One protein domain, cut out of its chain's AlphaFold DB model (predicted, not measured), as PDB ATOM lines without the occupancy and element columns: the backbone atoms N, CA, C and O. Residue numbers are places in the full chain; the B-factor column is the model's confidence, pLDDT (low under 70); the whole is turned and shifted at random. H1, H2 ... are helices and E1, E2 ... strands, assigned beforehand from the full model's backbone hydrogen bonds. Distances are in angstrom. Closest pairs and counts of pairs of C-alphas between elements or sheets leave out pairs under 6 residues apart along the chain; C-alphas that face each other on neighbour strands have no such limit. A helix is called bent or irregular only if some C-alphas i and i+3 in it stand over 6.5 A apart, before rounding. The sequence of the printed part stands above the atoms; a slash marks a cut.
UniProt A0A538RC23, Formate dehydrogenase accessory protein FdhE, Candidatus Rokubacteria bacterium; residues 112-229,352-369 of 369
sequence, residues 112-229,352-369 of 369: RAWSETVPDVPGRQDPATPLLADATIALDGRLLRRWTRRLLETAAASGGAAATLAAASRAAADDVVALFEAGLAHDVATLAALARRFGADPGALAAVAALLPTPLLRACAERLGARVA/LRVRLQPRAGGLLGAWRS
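This is residues 112 to 229 and 352 to 369 of the 369 residues of the protein "Formate dehydrogenase accessory protein FdhE" of Candidatus Rokubacteria bacterium (UniProt A0A538RC23). Two helical hairpins, H2 with H3 and H4 with H5, form a cluster at one end of the domain together with H6, which packs crosswise on them; H7 follows H6 and runs out from this cluster, with the short H1 packed on it. A small sheet of two parallel strands, E1 and E2, lies with E2 beside H4, and residues 116 to 135, with no named element, make a wide loop toward the H7 end. The printed part has 136 residues, with seven named helices and two named strands in the order H1, E1, H2, H3, H4, H5, H6, H7, E2; the class is mostly helix. It is compact, with a radius of gyration of the C-alphas of 15.4 A and spans of 46 by 35 by 23 A.

H1, residues 112 to 115, touches H7, residues 214 to 227; the closest C-alphas are those of Ser 115 and Ala 219, 5.1 A apart. E1, residues 136 to 139, is parallel to E2, residues 355 to 358, at 38 degrees, with N 137 and O 355 at 2.8 A and N 357 and O 137 at 2.9 A, within hydrogen-bond range. H2, residues 141 to 156, forms a hairpin with H3, residues 160 to 168, at a shallow tilt of 25 degrees, opposite ways; the closest C-alphas are those of Ala 156 and Ala 163, 4.0 A apart. H4, residues 173 to 185, and H5, residues 188 to 198, form a second hairpin at 27 degrees, with the C-alphas of Ala 182 and Thr 190 closest at 6.1 A. With its residues 173 to 177 alone, H4 touches H2 about perpendicular, at 74 degrees; the closest C-alphas are those of Arg 145 and Val 176, 6.6 A apart. The closest C-alphas of H4 and E2 are those of Glu 181 and Arg 355, 6.8 A apart. H6, residues 202 to 211, is the hub: it touches H5 at a steep tilt of 66 degrees, with the C-alphas of Ala 195 and Pro 202 closest at 5.1 A, and also touches H3, H4 and, only just, with 3 pairs of C-alphas within 8 A, H2. H6 and H7 meet only through their link. Every O i to N i+4 pair is within hydrogen-bond range in H2, H4 and H5, against 5 of 6 in H6, 8 of 10 in H7 and 0 of 5 in H3, where 5 of 6 O i to N i+3 pairs are; H1 is too short for an i+4 pair.

H1 begins at C-alpha 112 (33.458, -26.764, 19.769). H2 is 22.0 A long, H4 18.6 A and H7 19.5 A. H7 is irregular, with C-alphas 223 and 226 at 7.4 A. E2 ends at C-alpha 358 (22.603, -35.891, 9.235).

The C-alphas farthest apart are those of Arg 124 and Gly 160, 47.1 A. Residues 230 to 351 are cut out, with 18.1 A between C-alphas 229 and 352. The link from H1 to E1 is long. The pLDDT is under 70 in residues 123 to 125 and 360 to 369.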
ATOM      1  N   ARG A 112      34.380 -26.064  18.855       92.62
ATOM      2  CA  ARG A 112      33.458 -26.764  19.769       92.62
ATOM      3  C   ARG A 112      32.349 -27.529  19.047       92.62
ATOM      4  O   ARG A 112      31.803 -28.465  19.628       92.62
ATOM      5  N   ALA A 113      32.060 -27.198  17.787       93.12
ATOM      6  CA  ALA A 113      31.098 -27.939  16.982       93.12
ATOM      7  C   ALA A 113      31.459 -29.434  16.870       93.12
ATOM      8  O   ALA A 113      30.565 -30.272  16.790       93.12
ATOM      9  N   TRP A 114      32.746 -29.804  16.930       94.62
ATOM     10  CA  TRP A 114      33.149 -31.215  16.955       94.62
ATOM     11  C   TRP A 114      32.799 -31.905  18.276       94.62
ATOM     12  O   TRP A 114      32.340 -33.048  18.265       94.62
ATOM     13  N   SER A 115      32.938 -31.220  19.412       90.06
ATOM     14  CA  SER A 115      32.583 -31.757  20.735       90.06
ATOM     15  C   SER A 115      31.090 -32.080  20.852       90.06
ATOM     16  O   SER A 115      30.714 -33.059  21.496       90.06
ATOM     17  N   GLU A 116      30.237 -31.320  20.165       89.94
ATOM     18  CA  GLU A 116      28.786 -31.551  20.098       89.94
ATOM     19  C   GLU A 116      28.386 -32.743  19.211       89.94
ATOM     20  O   GLU A 116      27.251 -33.222  19.283       89.94
ATOM     21  N   THR A 117      29.309 -33.233  18.378       90.25
ATOM     22  CA  THR A 117      29.070 -34.340  17.431       90.25
ATOM     23  C   THR A 117      29.510 -35.694  17.965       90.25
ATOM     24  O   THR A 117      29.233 -36.718  17.344       90.25
ATOM     25  N   VAL A 118      30.186 -35.727  19.118       92.12
ATOM     26  CA  VAL A 118      30.659 -36.981  19.705       92.12
ATOM     27  C   VAL A 118      29.452 -37.901  19.948       92.12
ATOM     28  O   VAL A 118      28.475 -37.473  20.578       92.12
ATOM     29  N   PRO A 119      29.481 -39.159  19.468       90.25
ATOM     30  CA  PRO A 119      28.380 -40.091  19.671       90.25
ATOM     31  C   PRO A 119      28.287 -40.484  21.143       90.25
ATOM     32  O   PRO A 119      29.300 -40.542  21.853       90.25
ATOM     33  N   ASP A 120      27.074 -40.755  21.614       86.06
ATOM     34  CA  ASP A 120      26.949 -41.543  22.833       86.06
ATOM     35  C   ASP A 120      27.323 -42.990  22.507       86.06
ATOM     36  O   ASP A 120      26.909 -43.539  21.483       86.06
ATOM     37  N   VAL A 121      28.158 -43.584  23.349       82.31
ATOM     38  CA  VAL A 121      28.619 -44.965  23.180       82.31
ATOM     39  C   VAL A 121      28.065 -45.806  24.331       82.31
ATOM     40  O   VAL A 121      27.922 -45.286  25.439       82.31
ATOM     41  N   PRO A 122      27.742 -47.095  24.138       73.12
ATOM     42  CA  PRO A 122      27.210 -47.941  25.207       73.12
ATOM     43  C   PRO A 122      28.158 -48.069  26.410       73.12
ATOM     44  O   PRO A 122      29.376 -48.139  26.243       73.12
ATOM     45  N   GLY A 123      27.600 -48.096  27.628       64.50
ATOM     46  CA  GLY A 123      28.324 -48.086  28.913       64.50
ATOM     47  C   GLY A 123      29.408 -49.157  29.062       64.50
ATOM     48  O   GLY A 123      30.561 -48.838  29.338       64.50
ATOM     49  N   ARG A 124      29.041 -50.428  28.865       62.47
ATOM     50  CA  ARG A 124      29.946 -51.577  28.980       62.47
ATOM     51  C   ARG A 124      30.312 -52.075  27.589       62.47
ATOM     52  O   ARG A 124      29.440 -52.525  26.851       62.47
ATOM     53  N   GLN A 125      31.597 -52.021  27.264       66.75
ATOM     54  CA  GLN A 125      32.135 -52.547  26.013       66.75
ATOM     55  C   GLN A 125      33.038 -53.752  26.278       66.75
ATOM     56  O   GLN A 125      33.567 -53.928  27.377       66.75
ATOM     57  N   ASP A 126      33.173 -54.605  25.268       76.19
ATOM     58  CA  ASP A 126      34.141 -55.698  25.276       76.19
ATOM     59  C   ASP A 126      35.567 -55.123  25.431       76.19
ATOM     60  O   ASP A 126      35.921 -54.198  24.697       76.19
ATOM     61  N   PRO A 127      36.409 -55.651  26.343       78.50
ATOM     62  CA  PRO A 127      37.790 -55.197  26.561       78.50
ATOM     63  C   PRO A 127      38.724 -55.312  25.341       78.50
ATOM     64  O   PRO A 127      39.900 -54.958  25.435       78.50
ATOM     65  N   ALA A 128      38.243 -55.817  24.202       85.94
ATOM     66  CA  ALA A 128      38.956 -55.829  22.931       85.94
ATOM     67  C   ALA A 128      38.346 -54.921  21.848       85.94
ATOM     68  O   ALA A 128      38.931 -54.800  20.771       85.94
ATOM     69  N   THR A 129      37.209 -54.276  22.094       90.62
ATOM     70  CA  THR A 129      36.483 -53.522  21.068       90.62
ATOM     71  C   THR A 129      36.686 -52.014  21.258       90.62
ATOM     72  O   THR A 129      36.458 -51.515  22.359       90.62
ATOM     73  N   PRO A 130      37.152 -51.267  20.233       94.00
ATOM     74  CA  PRO A 130      37.282 -49.815  20.336       94.00
ATOM     75  C   PRO A 130      35.934 -49.127  20.588       94.00
ATOM     76  O   PRO A 130      34.928 -49.537  20.021       94.00
ATOM     77  N   LEU A 131      35.930 -48.022  21.337       93.69
ATOM     78  CA  LEU A 131      34.710 -47.301  21.722       93.69
ATOM     79  C   LEU A 131      33.889 -46.779  20.540       93.69
ATOM     80  O   LEU A 131      32.671 -46.664  20.644       93.69
ATOM     81  N   LEU A 132      34.542 -46.456  19.421       93.81
ATOM     82  CA  LEU A 132      33.866 -46.017  18.198       93.81
ATOM     83  C   LEU A 132      33.498 -47.173  17.254       93.81
ATOM     84  O   LEU A 132      33.073 -46.918  16.127       93.81
ATOM     85  N   ALA A 133      33.681 -48.431  17.659       91.69
ATOM     86  CA  ALA A 133      33.254 -49.563  16.848       91.69
ATOM     87  C   ALA A 133      31.729 -49.533  16.655       91.69
ATOM     88  O   ALA A 133      30.977 -49.380  17.615       91.69
ATOM     89  N   ASP A 134      31.292 -49.659  15.401       90.81
ATOM     90  CA  ASP A 134      29.881 -49.655  14.993       90.81
ATOM     91  C   ASP A 134      29.117 -48.359  15.370       90.81
ATOM     92  O   ASP A 134      27.886 -48.325  15.377       90.81
ATOM     93  N   ALA A 135      29.835 -47.264  15.656       91.44
ATOM     94  CA  ALA A 135      29.230 -45.997  16.052       91.44
ATOM     95  C   ALA A 135      28.486 -45.318  14.890       91.44
ATOM     96  O   ALA A 135      28.959 -45.270  13.751       91.44
ATOM     97  N   THR A 136      27.343 -44.709  15.207       92.62
ATOM     98  CA  THR A 136      26.633 -43.800  14.298       92.62
ATOM     99  C   THR A 136      26.787 -42.372  14.803       92.62
ATOM    100  O   THR A 136      26.455 -42.072  15.948       92.62
ATOM    101  N   ILE A 137      27.308 -41.486  13.957       92.69
ATOM    102  CA  ILE A 137      27.701 -40.127  14.332       92.69
ATOM    103  C   ILE A 137      26.804 -39.128  13.609       92.69
ATOM    104  O   ILE A 137      26.765 -39.081  12.380       92.69
ATOM    105  N   ALA A 138      26.086 -38.315  14.382       92.19
ATOM    106  CA  ALA A 138      25.290 -37.218  13.849       92.19
ATOM    107  C   ALA A 138      26.188 -36.003  13.585       92.19
ATOM    108  O   ALA A 138      26.704 -35.399  14.526       92.19
ATOM    109  N   LEU A 139      26.357 -35.637  12.314       89.94
ATOM    110  CA  LEU A 139      27.262 -34.566  11.896       89.94
ATOM    111  C   LEU A 139      26.530 -33.513  11.051       89.94
ATOM    112  O   LEU A 139      25.659 -33.840  10.243       89.94
ATOM    113  N   ASP A 140      26.884 -32.239  11.238       90.38
ATOM    114  CA  ASP A 140      26.413 -31.152  10.378       90.38
ATOM    115  C   ASP A 140      27.158 -31.184   9.034       90.38
ATOM    116  O   ASP A 140      28.386 -31.066   8.967       90.38
ATOM    117  N   GLY A 141      26.406 -31.296   7.937       89.94
ATOM    118  CA  GLY A 141      26.968 -31.285   6.592       89.94
ATOM    119  C   GLY A 141      27.640 -29.984   6.183       89.94
ATOM    120  O   GLY A 141      28.555 -30.020   5.361       89.94
ATOM    121  N   ARG A 142      27.265 -28.837   6.763       91.25
ATOM    122  CA  ARG A 142      27.960 -27.562   6.527       91.25
ATOM    123  C   ARG A 142      29.347 -27.576   7.153       91.25
ATOM    124  O   ARG A 142      30.308 -27.212   6.474       91.25
ATOM    125  N   LEU A 143      29.455 -28.035   8.402       93.94
ATOM    126  CA  LEU A 143      30.737 -28.219   9.083       93.94
ATOM    127  C   LEU A 143      31.628 -29.174   8.285       93.94
ATOM    128  O   LEU A 143      32.762 -28.821   7.960       93.94
ATOM    129  N   LEU A 144      31.086 -30.337   7.903       94.69
ATOM    130  CA  LEU A 144      31.829 -31.353   7.168       94.69
ATOM    131  C   LEU A 144      32.333 -30.836   5.810       94.69
ATOM    132  O   LEU A 144      33.518 -30.979   5.505       94.69
ATOM    133  N   ARG A 145      31.468 -30.202   5.006       95.00
ATOM    134  CA  ARG A 145      31.854 -29.638   3.699       95.00
ATOM    135  C   ARG A 145      32.881 -28.520   3.841       95.00
ATOM    136  O   ARG A 145      33.884 -28.524   3.130       95.00
ATOM    137  N   ARG A 146      32.667 -27.585   4.776       95.88
ATOM    138  CA  ARG A 146      33.593 -26.473   5.043       95.88
ATOM    139  C   ARG A 146      34.980 -26.990   5.415       95.88
ATOM    140  O   ARG A 146      35.968 -26.505   4.869       95.88
ATOM    141  N   TRP A 147      35.038 -27.961   6.323       97.25
ATOM    142  CA  TRP A 147      36.286 -28.563   6.774       97.25
ATOM    143  C   TRP A 147      36.990 -29.341   5.659       97.25
ATOM    144  O   TRP A 147      38.168 -29.105   5.401       97.25
ATOM    145  N   THR A 148      36.254 -30.199   4.949       97.62
ATOM    146  CA  THR A 148      36.803 -31.021   3.862       97.62
ATOM    147  C   THR A 148      37.409 -30.155   2.765       97.62
ATOM    148  O   THR A 148      38.556 -30.368   2.374       97.62
ATOM    149  N   ARG A 149      36.683 -29.117   2.331       97.62
ATOM    150  CA  ARG A 149      37.175 -28.153   1.345       97.62
ATOM    151  C   ARG A 149      38.452 -27.460   1.820       97.62
ATOM    152  O   ARG A 149      39.441 -27.476   1.098       97.62
ATOM    153  N   ARG A 150      38.452 -26.914   3.045       97.62
ATOM    154  CA  ARG A 150      39.613 -26.211   3.616       97.62
ATOM    155  C   ARG A 150      40.862 -27.093   3.625       97.62
ATOM    156  O   ARG A 150      41.939 -26.627   3.258       97.62
ATOM    157  N   LEU A 151      40.734 -28.346   4.060       97.88
ATOM    158  CA  LEU A 151      41.877 -29.251   4.156       97.88
ATOM    159  C   LEU A 151      42.408 -29.645   2.769       97.88
ATOM    160  O   LEU A 151      43.619 -29.619   2.557       97.88
ATOM    161  N   LEU A 152      41.520 -29.941   1.813       97.75
ATOM    162  CA  LEU A 152      41.903 -30.247   0.429       97.75
ATOM    163  C   LEU A 152      42.564 -29.051  -0.270       97.75
ATOM    164  O   LEU A 152      43.570 -29.232  -0.947       97.75
ATOM    165  N   GLU A 153      42.053 -27.834  -0.072       97.38
ATOM    166  CA  GLU A 153      42.652 -26.604  -0.613       97.38
ATOM    167  C   GLU A 153      44.032 -26.327  -0.000       97.38
ATOM    168  O   GLU A 153      44.966 -25.975  -0.719       97.38
ATOM    169  N   THR A 154      44.186 -26.562   1.308       97.69
ATOM    170  CA  THR A 154      45.475 -26.434   2.008       97.69
ATOM    171  C   THR A 154      46.501 -27.428   1.456       97.69
ATOM    172  O   THR A 154      47.653 -27.069   1.213       97.69
ATOM    173  N   ALA A 155      46.084 -28.672   1.202       96.94
ATOM    174  CA  ALA A 155      46.935 -29.674   0.569       96.94
ATOM    175  C   ALA A 155      47.303 -29.273  -0.867       96.94
ATOM    176  O   ALA A 155      48.475 -29.305  -1.236       96.94
ATOM    177  N   ALA A 156      46.321 -28.844  -1.663       97.00
ATOM    178  CA  ALA A 156      46.522 -28.480  -3.060       97.00
ATOM    179  C   ALA A 156      47.473 -27.293  -3.246       97.00
ATOM    180  O   ALA A 156      48.281 -27.298  -4.176       97.00
ATOM    181  N   ALA A 157      47.448 -26.323  -2.327       95.94
ATOM    182  CA  ALA A 157      48.367 -25.184  -2.322       95.94
ATOM    183  C   ALA A 157      49.849 -25.590  -2.190       95.94
ATOM    184  O   ALA A 157      50.731 -24.803  -2.522       95.94
ATOM    185  N   SER A 158      50.133 -26.818  -1.740       92.38
ATOM    186  CA  SER A 158      51.499 -27.339  -1.615       92.38
ATOM    187  C   SER A 158      52.108 -27.809  -2.946       92.38
ATOM    188  O   SER A 158      53.308 -28.065  -3.006       92.38
ATOM    189  N   GLY A 159      51.311 -27.917  -4.017       92.75
ATOM    190  CA  GLY A 159      51.786 -28.330  -5.339       92.75
ATOM    191  C   GLY A 159      52.017 -29.843  -5.492       92.75
ATOM    192  O   GLY A 159      51.529 -30.660  -4.709       92.75
ATOM    193  N   GLY A 160      52.746 -30.232  -6.546       92.81
ATOM    194  CA  GLY A 160      53.070 -31.633  -6.845       92.81
ATOM    195  C   GLY A 160      51.829 -32.517  -7.020       92.81
ATOM    196  O   GLY A 160      50.818 -32.082  -7.569       92.81
ATOM    197  N   ALA A 161      51.885 -33.752  -6.515       93.75
ATOM    198  CA  ALA A 161      50.746 -34.674  -6.536       93.75
ATOM    199  C   ALA A 161      49.512 -34.113  -5.800       93.75
ATOM    200  O   ALA A 161      48.376 -34.340  -6.223       93.75
ATOM    201  N   ALA A 162      49.721 -33.322  -4.740       94.88
ATOM    202  CA  ALA A 162      48.640 -32.747  -3.947       94.88
ATOM    203  C   ALA A 162      47.842 -31.672  -4.700       94.88
ATOM    204  O   ALA A 162      46.665 -31.493  -4.404       94.88
ATOM    205  N   ALA A 163      48.415 -31.015  -5.719       96.00
ATOM    206  CA  ALA A 163      47.704 -30.021  -6.535       96.00
ATOM    207  C   ALA A 163      46.419 -30.582  -7.173       96.00
ATOM    208  O   ALA A 163      45.426 -29.868  -7.326       96.00
ATOM    209  N   THR A 164      46.409 -31.883  -7.483       95.69
ATOM    210  CA  THR A 164      45.247 -32.589  -8.047       95.69
ATOM    211  C   THR A 164      44.030 -32.603  -7.108       95.69
ATOM    212  O   THR A 164      42.893 -32.744  -7.558       95.69
ATOM    213  N   LEU A 165      44.232 -32.372  -5.805       96.38
ATOM    214  CA  LEU A 165      43.169 -32.331  -4.798       96.38
ATOM    215  C   LEU A 165      42.280 -31.084  -4.897       96.38
ATOM    216  O   LEU A 165      41.191 -31.072  -4.322       96.38
ATOM    217  N   ALA A 166      42.688 -30.060  -5.654       94.50
ATOM    218  CA  ALA A 166      41.873 -28.866  -5.880       94.50
ATOM    219  C   ALA A 166      40.517 -29.193  -6.532       94.50
ATOM    220  O   ALA A 166      39.521 -28.533  -6.250       94.50
ATOM    221  N   ALA A 167      40.450 -30.227  -7.377       89.19
ATOM    222  CA  ALA A 167      39.187 -30.679  -7.959       89.19
ATOM    223  C   ALA A 167      38.274 -31.325  -6.901       89.19
ATOM    224  O   ALA A 167      37.076 -31.044  -6.853       89.19
ATOM    225  N   ALA A 168      38.854 -32.125  -6.000       91.00
ATOM    226  CA  ALA A 168      38.131 -32.790  -4.918       91.00
ATOM    227  C   ALA A 168      37.544 -31.801  -3.892       91.00
ATOM    228  O   ALA A 168      36.577 -32.131  -3.209       91.00
ATOM    229  N   SER A 169      38.069 -30.572  -3.789       89.12
ATOM    230  CA  SER A 169      37.531 -29.557  -2.866       89.12
ATOM    231  C   SER A 169      36.116 -29.085  -3.235       89.12
ATOM    232  O   SER A 169      35.408 -28.528  -2.392       89.12
ATOM    233  N   ARG A 170      35.685 -29.354  -4.476       89.81
ATOM    234  CA  ARG A 170      34.341 -29.080  -5.009       89.81
ATOM    235  C   ARG A 170      33.458 -30.331  -5.089       89.81
ATOM    236  O   ARG A 170      32.445 -30.310  -5.784       89.81
ATOM    237  N   ALA A 171      33.846 -31.419  -4.423       90.56
ATOM    238  CA  ALA A 171      33.096 -32.668  -4.434       90.56
ATOM    239  C   ALA A 171      31.654 -32.488  -3.924       90.56
ATOM    240  O   ALA A 171      31.376 -31.662  -3.048       90.56
ATOM    241  N   ALA A 172      30.742 -33.297  -4.469       91.81
ATOM    242  CA  ALA A 172      29.345 -33.333  -4.051       91.81
ATOM    243  C   ALA A 172      29.205 -33.744  -2.573       91.81
ATOM    244  O   ALA A 172      30.112 -34.330  -1.976       91.81
ATOM    245  N   ALA A 173      28.051 -33.460  -1.965       89.88
ATOM    246  CA  ALA A 173      27.819 -33.744  -0.548       89.88
ATOM    247  C   ALA A 173      28.025 -35.229  -0.191       89.88
ATOM    248  O   ALA A 173      28.695 -35.521   0.800       89.88
ATOM    249  N   ASP A 174      27.509 -36.144  -1.014       91.00
ATOM    250  CA  ASP A 174      27.636 -37.593  -0.809       91.00
ATOM    251  C   ASP A 174      29.094 -38.055  -0.884       91.00
ATOM    252  O   ASP A 174      29.542 -38.909  -0.121       91.00
ATOM    253  N   ASP A 175      29.868 -37.426  -1.761       94.56
ATOM    254  CA  ASP A 175      31.277 -37.732  -1.977       94.56
ATOM    255  C   ASP A 175      32.134 -37.276  -0.801       94.56
ATOM    256  O   ASP A 175      33.066 -37.972  -0.402       94.56
ATOM    257  N   VAL A 176      31.786 -36.132  -0.214       95.25
ATOM    258  CA  VAL A 176      32.401 -35.621   1.012       95.25
ATOM    259  C   VAL A 176      32.114 -36.549   2.197       95.25
ATOM    260  O   VAL A 176      33.025 -36.845   2.973       95.25
ATOM    261  N   VAL A 177      30.877 -37.043   2.329       95.44
ATOM    262  CA  VAL A 177      30.513 -38.030   3.362       95.44
ATOM    263  C   VAL A 177      31.305 -39.320   3.169       95.44
ATOM    264  O   VAL A 177      31.958 -39.775   4.108       95.44
ATOM    265  N   ALA A 178      31.319 -39.865   1.950       95.56
ATOM    266  CA  ALA A 178      32.056 -41.082   1.627       95.56
ATOM    267  C   ALA A 178      33.564 -40.934   1.884       95.56
ATOM    268  O   ALA A 178      34.186 -41.838   2.440       95.56
ATOM    269  N   LEU A 179      34.154 -39.786   1.532       96.88
ATOM    270  CA  LEU A 179      35.565 -39.490   1.782       96.88
ATOM    271  C   LEU A 179      35.882 -39.466   3.280       96.88
ATOM    272  O   LEU A 179      36.895 -40.024   3.709       96.88
ATOM    273  N   PHE A 180      35.014 -38.853   4.085       96.88
ATOM    274  CA  PHE A 180      35.195 -38.783   5.530       96.88
ATOM    275  C   PHE A 180      35.011 -40.146   6.210       96.88
ATOM    276  O   PHE A 180      35.831 -40.519   7.052       96.88
ATOM    277  N   GLU A 181      33.987 -40.921   5.832       96.00
ATOM    278  CA  GLU A 181      33.784 -42.294   6.324       96.00
ATOM    279  C   GLU A 181      34.965 -43.205   5.961       96.00
ATOM    280  O   GLU A 181      35.478 -43.933   6.815       96.00
ATOM    281  N   ALA A 182      35.456 -43.121   4.722       95.88
ATOM    282  CA  ALA A 182      36.612 -43.891   4.282       95.88
ATOM    283  C   ALA A 182      37.885 -43.494   5.050       95.88
ATOM    284  O   ALA A 182      38.653 -44.363   5.469       95.88
ATOM    285  N   GLY A 183      38.070 -42.197   5.324       95.88
ATOM    286  CA  GLY A 183      39.133 -41.694   6.193       95.88
ATOM    287  C   GLY A 183      39.016 -42.192   7.638       95.88
ATOM    288  O   GLY A 183      40.026 -42.517   8.263       95.88
ATOM    289  N   LEU A 184      37.797 -42.298   8.187       94.19
ATOM    290  CA  LEU A 184      37.538 -42.844   9.527       94.19
ATOM    291  C   LEU A 184      37.943 -44.319   9.618       94.19
ATOM    292  O   LEU A 184      38.691 -44.689  10.533       94.19
ATOM    293  N   ALA A 185      37.479 -45.116   8.658       93.38
ATOM    294  CA  ALA A 185      37.650 -46.563   8.611       93.38
ATOM    295  C   ALA A 185      39.019 -47.025   8.077       93.38
ATOM    296  O   ALA A 185      39.330 -48.209   8.186       93.38
ATOM    297  N   HIS A 186      39.838 -46.115   7.527       91.19
ATOM    298  CA  HIS A 186      41.023 -46.458   6.720       91.19
ATOM    299  C   HIS A 186      40.674 -47.389   5.548       91.19
ATOM    300  O   HIS A 186      41.389 -48.347   5.250       91.19
ATOM    301  N   ASP A 187      39.557 -47.110   4.877       94.25
ATOM    302  CA  ASP A 187      39.100 -47.886   3.725       94.25
ATOM    303  C   ASP A 187      39.865 -47.481   2.458       94.25
ATOM    304  O   ASP A 187      39.447 -46.622   1.678       94.25
ATOM    305  N   VAL A 188      41.014 -48.126   2.256       92.69
ATOM    306  CA  VAL A 188      41.910 -47.885   1.114       92.69
ATOM    307  C   VAL A 188      41.207 -48.108  -0.229       92.69
ATOM    308  O   VAL A 188      41.491 -47.395  -1.192       92.69
ATOM    309  N   ALA A 189      40.276 -49.064  -0.311       94.56
ATOM    310  CA  ALA A 189      39.581 -49.373  -1.555       94.56
ATOM    311  C   ALA A 189      38.620 -48.241  -1.945       94.56
ATOM    312  O   ALA A 189      38.639 -47.780  -3.091       94.56
ATOM    313  N   THR A 190      37.837 -47.748  -0.983       96.06
ATOM    314  CA  THR A 190      36.946 -46.603  -1.199       96.06
ATOM    315  C   THR A 190      37.744 -45.335  -1.506       96.06
ATOM    316  O   THR A 190      37.412 -44.627  -2.456       96.06
ATOM    317  N   LEU A 191      38.851 -45.076  -0.799       96.44
ATOM    318  CA  LEU A 191      39.723 -43.927  -1.083       96.44
ATOM    319  C   LEU A 191      40.303 -43.969  -2.503       96.44
ATOM    320  O   LEU A 191      40.287 -42.956  -3.201       96.44
ATOM    321  N   ALA A 192      40.748 -45.135  -2.977       96.75
ATOM    322  CA  ALA A 192      41.240 -45.293  -4.345       96.75
ATOM    323  C   ALA A 192      40.133 -45.094  -5.401       96.75
ATOM    324  O   ALA A 192      40.380 -44.544  -6.478       96.75
ATOM    325  N   ALA A 193      38.899 -45.523  -5.117       97.38
ATOM    326  CA  ALA A 193      37.755 -45.267  -5.990       97.38
ATOM    327  C   ALA A 193      37.410 -43.770  -6.061       97.38
ATOM    328  O   ALA A 193      37.214 -43.243  -7.157       97.38
ATOM    329  N   LEU A 194      37.409 -43.081  -4.917       97.56
ATOM    330  CA  LEU A 194      37.200 -41.635  -4.835       97.56
ATOM    331  C   LEU A 194      38.296 -40.856  -5.567       97.56
ATOM    332  O   LEU A 194      37.971 -39.963  -6.343       97.56
ATOM    333  N   ALA A 195      39.564 -41.241  -5.405       97.25
ATOM    334  CA  ALA A 195      40.685 -40.617  -6.109       97.25
ATOM    335  C   ALA A 195      40.498 -40.658  -7.627       97.25
ATOM    336  O   ALA A 195      40.552 -39.620  -8.284       97.25
ATOM    337  N   ARG A 196      40.168 -41.836  -8.174       96.75
ATOM    338  CA  ARG A 196      39.876 -41.988  -9.608       96.75
ATOM    339  C   ARG A 196      38.708 -41.118 -10.053       96.75
ATOM    340  O   ARG A 196      38.797 -40.479 -11.095       96.75
ATOM    341  N   ARG A 197      37.633 -41.068  -9.265       95.69
ATOM    342  CA  ARG A 197      36.448 -40.266  -9.587       95.69
ATOM    343  C   ARG A 197      36.729 -38.763  -9.581       95.69
ATOM    344  O   ARG A 197      36.194 -38.052 -10.421       95.69
ATOM    345  N   PHE A 198      37.569 -38.286  -8.667       95.75
ATOM    346  CA  PHE A 198      37.957 -36.877  -8.597       95.75
ATOM    347  C   PHE A 198      39.064 -36.495  -9.586       95.75
ATOM    348  O   PHE A 198      39.379 -35.313  -9.699       95.75
ATOM    349  N   GLY A 199      39.684 -37.466 -10.268       95.69
ATOM    350  CA  GLY A 199      40.905 -37.230 -11.044       95.69
ATOM    351  C   GLY A 199      42.095 -36.820 -10.165       95.69
ATOM    352  O   GLY A 199      42.966 -36.080 -10.613       95.69
ATOM    353  N   ALA A 200      42.107 -37.262  -8.905       96.69
ATOM    354  CA  ALA A 200      43.134 -36.943  -7.923       96.69
ATOM    355  C   ALA A 200      44.200 -38.042  -7.829       96.69
ATOM    356  O   ALA A 200      43.919 -39.222  -8.053       96.69
ATOM    357  N   ASP A 201      45.410 -37.661  -7.421       97.06
ATOM    358  CA  ASP A 201      46.454 -38.619  -7.070       97.06
ATOM    359  C   ASP A 201      45.995 -39.507  -5.889       97.06
ATOM    360  O   ASP A 201      45.613 -38.978  -4.834       97.06
ATOM    361  N   PRO A 202      46.023 -40.850  -6.021       96.25
ATOM    362  CA  PRO A 202      45.544 -41.748  -4.972       96.25
ATOM    363  C   PRO A 202      46.312 -41.631  -3.654       96.25
ATOM    364  O   PRO A 202      45.706 -41.742  -2.587       96.25
ATOM    365  N   GLY A 203      47.627 -41.402  -3.712       95.12
ATOM    366  CA  GLY A 203      48.470 -41.271  -2.526       95.12
ATOM    367  C   GLY A 203      48.189 -39.973  -1.777       95.12
ATOM    368  O   GLY A 203      47.977 -39.990  -0.563       95.12
ATOM    369  N   ALA A 204      48.110 -38.858  -2.505       95.94
ATOM    370  CA  ALA A 204      47.784 -37.553  -1.949       95.94
ATOM    371  C   ALA A 204      46.382 -37.537  -1.325       95.94
ATOM    372  O   ALA A 204      46.222 -37.063  -0.197       95.94
ATOM    373  N   LEU A 205      45.374 -38.099  -2.009       97.25
ATOM    374  CA  LEU A 205      44.021 -38.156  -1.455       97.25
ATOM    375  C   LEU A 205      43.980 -39.026  -0.199       97.25
ATOM    376  O   LEU A 205      43.386 -38.612   0.793       97.25
ATOM    377  N   ALA A 206      44.629 -40.196  -0.206       96.06
ATOM    378  CA  ALA A 206      44.669 -41.070   0.963       96.06
ATOM    379  C   ALA A 206      45.358 -40.403   2.168       96.06
ATOM    380  O   ALA A 206      44.851 -40.486   3.287       96.06
ATOM    381  N   ALA A 207      46.468 -39.693   1.938       94.69
ATOM    382  CA  ALA A 207      47.190 -38.964   2.978       94.69
ATOM    383  C   ALA A 207      46.324 -37.874   3.631       94.69
ATOM    384  O   ALA A 207      46.249 -37.787   4.857       94.69
ATOM    385  N   VAL A 208      45.617 -37.075   2.826       96.88
ATOM    386  CA  VAL A 208      44.735 -36.013   3.335       96.88
ATOM    387  C   VAL A 208      43.472 -36.590   3.974       96.88
ATOM    388  O   VAL A 208      43.045 -36.129   5.034       96.88
ATOM    389  N   ALA A 209      42.899 -37.643   3.390       96.62
ATOM    390  CA  ALA A 209      41.721 -38.309   3.932       96.62
ATOM    391  C   ALA A 209      41.974 -38.932   5.310       96.62
ATOM    392  O   ALA A 209      41.077 -38.937   6.148       96.62
ATOM    393  N   ALA A 210      43.198 -39.394   5.591       95.19
ATOM    394  CA  ALA A 210      43.571 -39.886   6.915       95.19
ATOM    395  C   ALA A 210      43.515 -38.793   8.003       95.19
ATOM    396  O   ALA A 210      43.280 -39.108   9.174       95.19
ATOM    397  N   LEU A 211      43.699 -37.521   7.623       96.81
ATOM    398  CA  LEU A 211      43.655 -36.369   8.526       96.81
ATOM    399  C   LEU A 211      42.244 -35.795   8.704       96.81
ATOM    400  O   LEU A 211      41.969 -35.231   9.765       96.81
ATOM    401  N   LEU A 212      41.347 -35.970   7.723       97.06
ATOM    402  CA  LEU A 212      39.983 -35.419   7.747       97.06
ATOM    403  C   LEU A 212      39.219 -35.713   9.051       97.06
ATOM    404  O   LEU A 212      38.655 -34.773   9.609       97.06
ATOM    405  N   PRO A 213      39.211 -36.941   9.603       96.81
ATOM    406  CA  PRO A 213      38.438 -37.224  10.808       96.81
ATOM    407  C   PRO A 213      39.089 -36.755  12.107       96.81
ATOM    408  O   PRO A 213      38.484 -36.891  13.166       96.81
ATOM    409  N   THR A 214      40.321 -36.243  12.064       97.38
ATOM    410  CA  THR A 214      41.113 -35.933  13.264       97.38
ATOM    411  C   THR A 214      40.403 -34.995  14.249       97.38
ATOM    412  O   THR A 214      40.412 -35.323  15.435       97.38
ATOM    413  N   PRO A 215      39.742 -33.895  13.832       97.44
ATOM    414  CA  PRO A 215      39.002 -33.034  14.760       97.44
ATOM    415  C   PRO A 215      37.917 -33.783  15.549       97.44
ATOM    416  O   PRO A 215      37.911 -33.758  16.778       97.44
ATOM    417  N   LEU A 216      37.068 -34.547  14.850       97.19
ATOM    418  CA  LEU A 216      36.047 -35.405  15.460       97.19
ATOM    419  C   LEU A 216      36.670 -36.462  16.380       97.19
ATOM    420  O   LEU A 216      36.203 -36.685  17.494       97.19
ATOM    421  N   LEU A 217      37.727 -37.128  15.917       97.06
ATOM    422  CA  LEU A 217      38.400 -38.185  16.664       97.06
ATOM    423  C   LEU A 217      39.037 -37.663  17.958       97.06
ATOM    424  O   LEU A 217      38.970 -38.354  18.973       97.06
ATOM    425  N   ARG A 218      39.622 -36.460  17.944       97.00
ATOM    426  CA  ARG A 218      40.159 -35.795  19.142       97.00
ATOM    427  C   ARG A 218      39.050 -35.467  20.137       97.00
ATOM    428  O   ARG A 218      39.170 -35.845  21.298       97.00
ATOM    429  N   ALA A 219      37.944 -34.890  19.668       96.94
ATOM    430  CA  ALA A 219      36.771 -34.641  20.505       96.94
ATOM    431  C   ALA A 219      36.219 -35.942  21.128       96.94
ATOM    432  O   ALA A 219      35.858 -35.980  22.306       96.94
ATOM    433  N   CYS A 220      36.211 -37.044  20.368       96.19
ATOM    434  CA  CYS A 220      35.826 -38.356  20.887       96.19
ATOM    435  C   CYS A 220      36.790 -38.856  21.970       96.19
ATOM    436  O   CYS A 220      36.332 -39.357  22.992       96.19
ATOM    437  N   ALA A 221      38.105 -38.740  21.776       95.88
ATOM    438  CA  ALA A 221      39.076 -39.178  22.779       95.88
ATOM    439  C   ALA A 221      39.001 -38.356  24.068       95.88
ATOM    440  O   ALA A 221      39.079 -38.932  25.150       95.88
ATOM    441  N   GLU A 222      38.799 -37.043  23.961       95.12
ATOM    442  CA  GLU A 222      38.621 -36.158  25.114       95.12
ATOM    443  C   GLU A 222      37.383 -36.552  25.931       95.12
ATOM    444  O   GLU A 222      37.473 -36.755  27.140       95.12
ATOM    445  N   ARG A 223      36.234 -36.751  25.271       94.56
ATOM    446  CA  ARG A 223      34.975 -37.060  25.964       94.56
ATOM    447  C   ARG A 223      34.877 -38.505  26.452       94.56
ATOM    448  O   ARG A 223      34.246 -38.774  27.471       94.56
ATOM    449  N   LEU A 224      35.441 -39.452  25.705       92.94
ATOM    450  CA  LEU A 224      35.285 -40.887  25.963       92.94
ATOM    451  C   LEU A 224      36.492 -41.504  26.680       92.94
ATOM    452  O   LEU A 224      36.406 -42.651  27.108       92.94
ATOM    453  N   GLY A 225      37.600 -40.774  26.846       90.81
ATOM    454  CA  GLY A 225      38.842 -41.296  27.425       90.81
ATOM    455  C   GLY A 225      38.666 -41.911  28.815       90.81
ATOM    456  O   GLY A 225      39.169 -43.000  29.071       90.81
ATOM    457  N   ALA A 226      37.861 -41.284  29.680       89.62
ATOM    458  CA  ALA A 226      37.555 -41.799  31.019       89.62
ATOM    459  C   ALA A 226      36.751 -43.116  31.016       89.62
ATOM    460  O   ALA A 226      36.640 -43.780  32.041       89.62
ATOM    461  N   ARG A 227      36.183 -43.501  29.867       89.25
ATOM    462  CA  ARG A 227      35.407 -44.735  29.687       89.25
ATOM    463  C   ARG A 227      36.249 -45.900  29.174       89.25
ATOM    464  O   ARG A 227      35.733 -47.010  29.051       89.25
ATOM    465  N   VAL A 228      37.519 -45.662  28.842       88.62
ATOM    466  CA  VAL A 228      38.443 -46.730  28.455       88.62
ATOM    467  C   VAL A 228      38.617 -47.675  29.639       88.62
ATOM    468  O   VAL A 228      38.925 -47.247  30.750       88.62
ATOM    469  N   ALA A 229      38.424 -48.972  29.396       85.12
ATOM    470  CA  ALA A 229      38.573 -49.980  30.434       85.12
ATOM    471  C   ALA A 229      40.002 -49.947  31.015       85.12
ATOM    472  O   ALA A 229      40.964 -50.018  30.244       85.12
ATOM    473  N   LEU A 352      37.166 -50.216  12.148       89.44
ATOM    474  CA  LEU A 352      36.021 -49.412  12.543       89.44
ATOM    475  C   LEU A 352      34.953 -49.481  11.458       89.44
ATOM    476  O   LEU A 352      35.234 -49.205  10.293       89.44
ATOM    477  N   ARG A 353      33.717 -49.776  11.851       88.25
ATOM    478  CA  ARG A 353      32.543 -49.469  11.034       88.25
ATOM    479  C   ARG A 353      31.889 -48.252  11.661       88.25
ATOM    480  O   ARG A 353      31.345 -48.355  12.747       88.25
ATOM    481  N   VAL A 354      32.009 -47.093  11.033       89.00
ATOM    482  CA  VAL A 354      31.366 -45.865  11.512       89.00
ATOM    483  C   VAL A 354      30.475 -45.354  10.401       89.00
ATOM    484  O   VAL A 354      30.883 -45.373   9.239       89.00
ATOM    485  N   ARG A 355      29.267 -44.919  10.756       91.44
ATOM    486  CA  ARG A 355      28.329 -44.305   9.817       91.44
ATOM    487  C   ARG A 355      28.028 -42.876  10.213       91.44
ATOM    488  O   ARG A 355      27.765 -42.593  11.382       91.44
ATOM    489  N   LEU A 356      28.059 -41.982   9.238       91.81
ATOM    490  CA  LEU A 356      27.589 -40.621   9.398       91.81
ATOM    491  C   LEU A 356      26.091 -40.560   9.117       91.81
ATOM    492  O   LEU A 356      25.585 -41.142   8.161       91.81
ATOM    493  N   GLN A 357      25.386 -39.796   9.939       91.00
ATOM    494  CA  GLN A 357      23.997 -39.433   9.703       91.00
ATOM    495  C   GLN A 357      23.826 -37.916   9.822       91.00
ATOM    496  O   GLN A 357      24.594 -37.258  10.532       91.00
ATOM    497  N   PRO A 358      22.851 -37.320   9.117       85.00
ATOM    498  CA  PRO A 358      22.603 -35.891   9.235       85.00
ATOM    499  C   PRO A 358      22.110 -35.575  10.640       85.00
ATOM    500  O   PRO A 358      21.228 -36.252  11.168       85.00
ATOM    501  N   ARG A 359      22.664 -34.526  11.246       80.88
ATOM    502  CA  ARG A 359      22.147 -34.012  12.514       80.88
ATOM    503  C   ARG A 359      20.762 -33.386  12.290       80.88
ATOM    504  O   ARG A 359      20.621 -32.448  11.506       80.88
ATOM    505  N   ALA A 360      19.744 -33.906  12.977       62.34
ATOM    506  CA  ALA A 360      18.391 -33.351  12.946       62.34
ATOM    507  C   ALA A 360      18.377 -31.917  13.517       62.34
ATOM    508  O   ALA A 360      19.007 -31.656  14.541       62.34
ATOM    509  N   GLY A 361      17.678 -30.992  12.848       58.56
ATOM    510  CA  GLY A 361      17.505 -29.601  13.301       58.56
ATOM    511  C   GLY A 361      18.507 -28.573  12.756       58.56
ATOM    512  O   GLY A 361      18.367 -27.388  13.040       58.56
ATOM    513  N   GLY A 362      19.490 -28.975  11.940       51.16
ATOM    514  CA  GLY A 362      20.232 -28.025  11.101       51.16
ATOM    515  C   GLY A 362      19.342 -27.520   9.959       51.16
ATOM    516  O   GLY A 362      18.586 -28.307   9.398       51.16
ATOM    517  N   LEU A 363      19.435 -26.236   9.593       47.50
ATOM    518  CA  LEU A 363      18.534 -25.541   8.646       47.50
ATOM    519  C   LEU A 363      18.335 -26.192   7.255       47.50
ATOM    520  O   LEU A 363      17.513 -25.700   6.495       47.50
ATOM    521  N   LEU A 364      19.031 -27.281   6.908       46.53
ATOM    522  CA  LEU A 364      18.739 -28.134   5.747       46.53
ATOM    523  C   LEU A 364      19.046 -29.604   6.090       46.53
ATOM    524  O   LEU A 364      20.135 -30.116   5.820       46.53
ATOM    525  N   GLY A 365      18.090 -30.266   6.743       49.28
ATOM    526  CA  GLY A 365      18.132 -31.691   7.054       49.28
ATOM    527  C   GLY A 365      17.826 -32.556   5.833       49.28
ATOM    528  O   GLY A 365      16.669 -32.783   5.518       49.28
ATOM    529  N   ALA A 366      18.874 -33.017   5.160       55.16
ATOM    530  CA  ALA A 366      19.011 -34.261   4.395       55.16
ATOM    531  C   ALA A 366      20.320 -34.114   3.614       55.16
ATOM    532  O   ALA A 366      20.551 -33.075   2.998       55.16
ATOM    533  N   TRP A 367      21.201 -35.115   3.623       56.75
ATOM    534  CA  TRP A 367      22.355 -35.137   2.713       56.75
ATOM    535  C   TRP A 367      21.862 -35.415   1.285       56.75
ATOM    536  O   TRP A 367      22.078 -36.491   0.751       56.75
ATOM    537  N   ARG A 368      21.063 -34.508   0.719       41.50
ATOM    538  CA  ARG A 368      20.489 -34.610  -0.621       41.50
ATOM    539  C   ARG A 368      20.405 -33.223  -1.238       41.50
ATOM    540  O   ARG A 368      19.513 -32.458  -0.885       41.50
ATOM    541  N   SER A 369      21.354 -32.960  -2.132       43.28
ATOM    542  CA  SER A 369      21.209 -32.300  -3.439       43.28
ATOM    543  C   SER A 369      22.603 -31.988  -3.963       43.28
ATOM    544  O   SER A 369      23.287 -31.172  -3.295       43.28
TER     545      SER A 369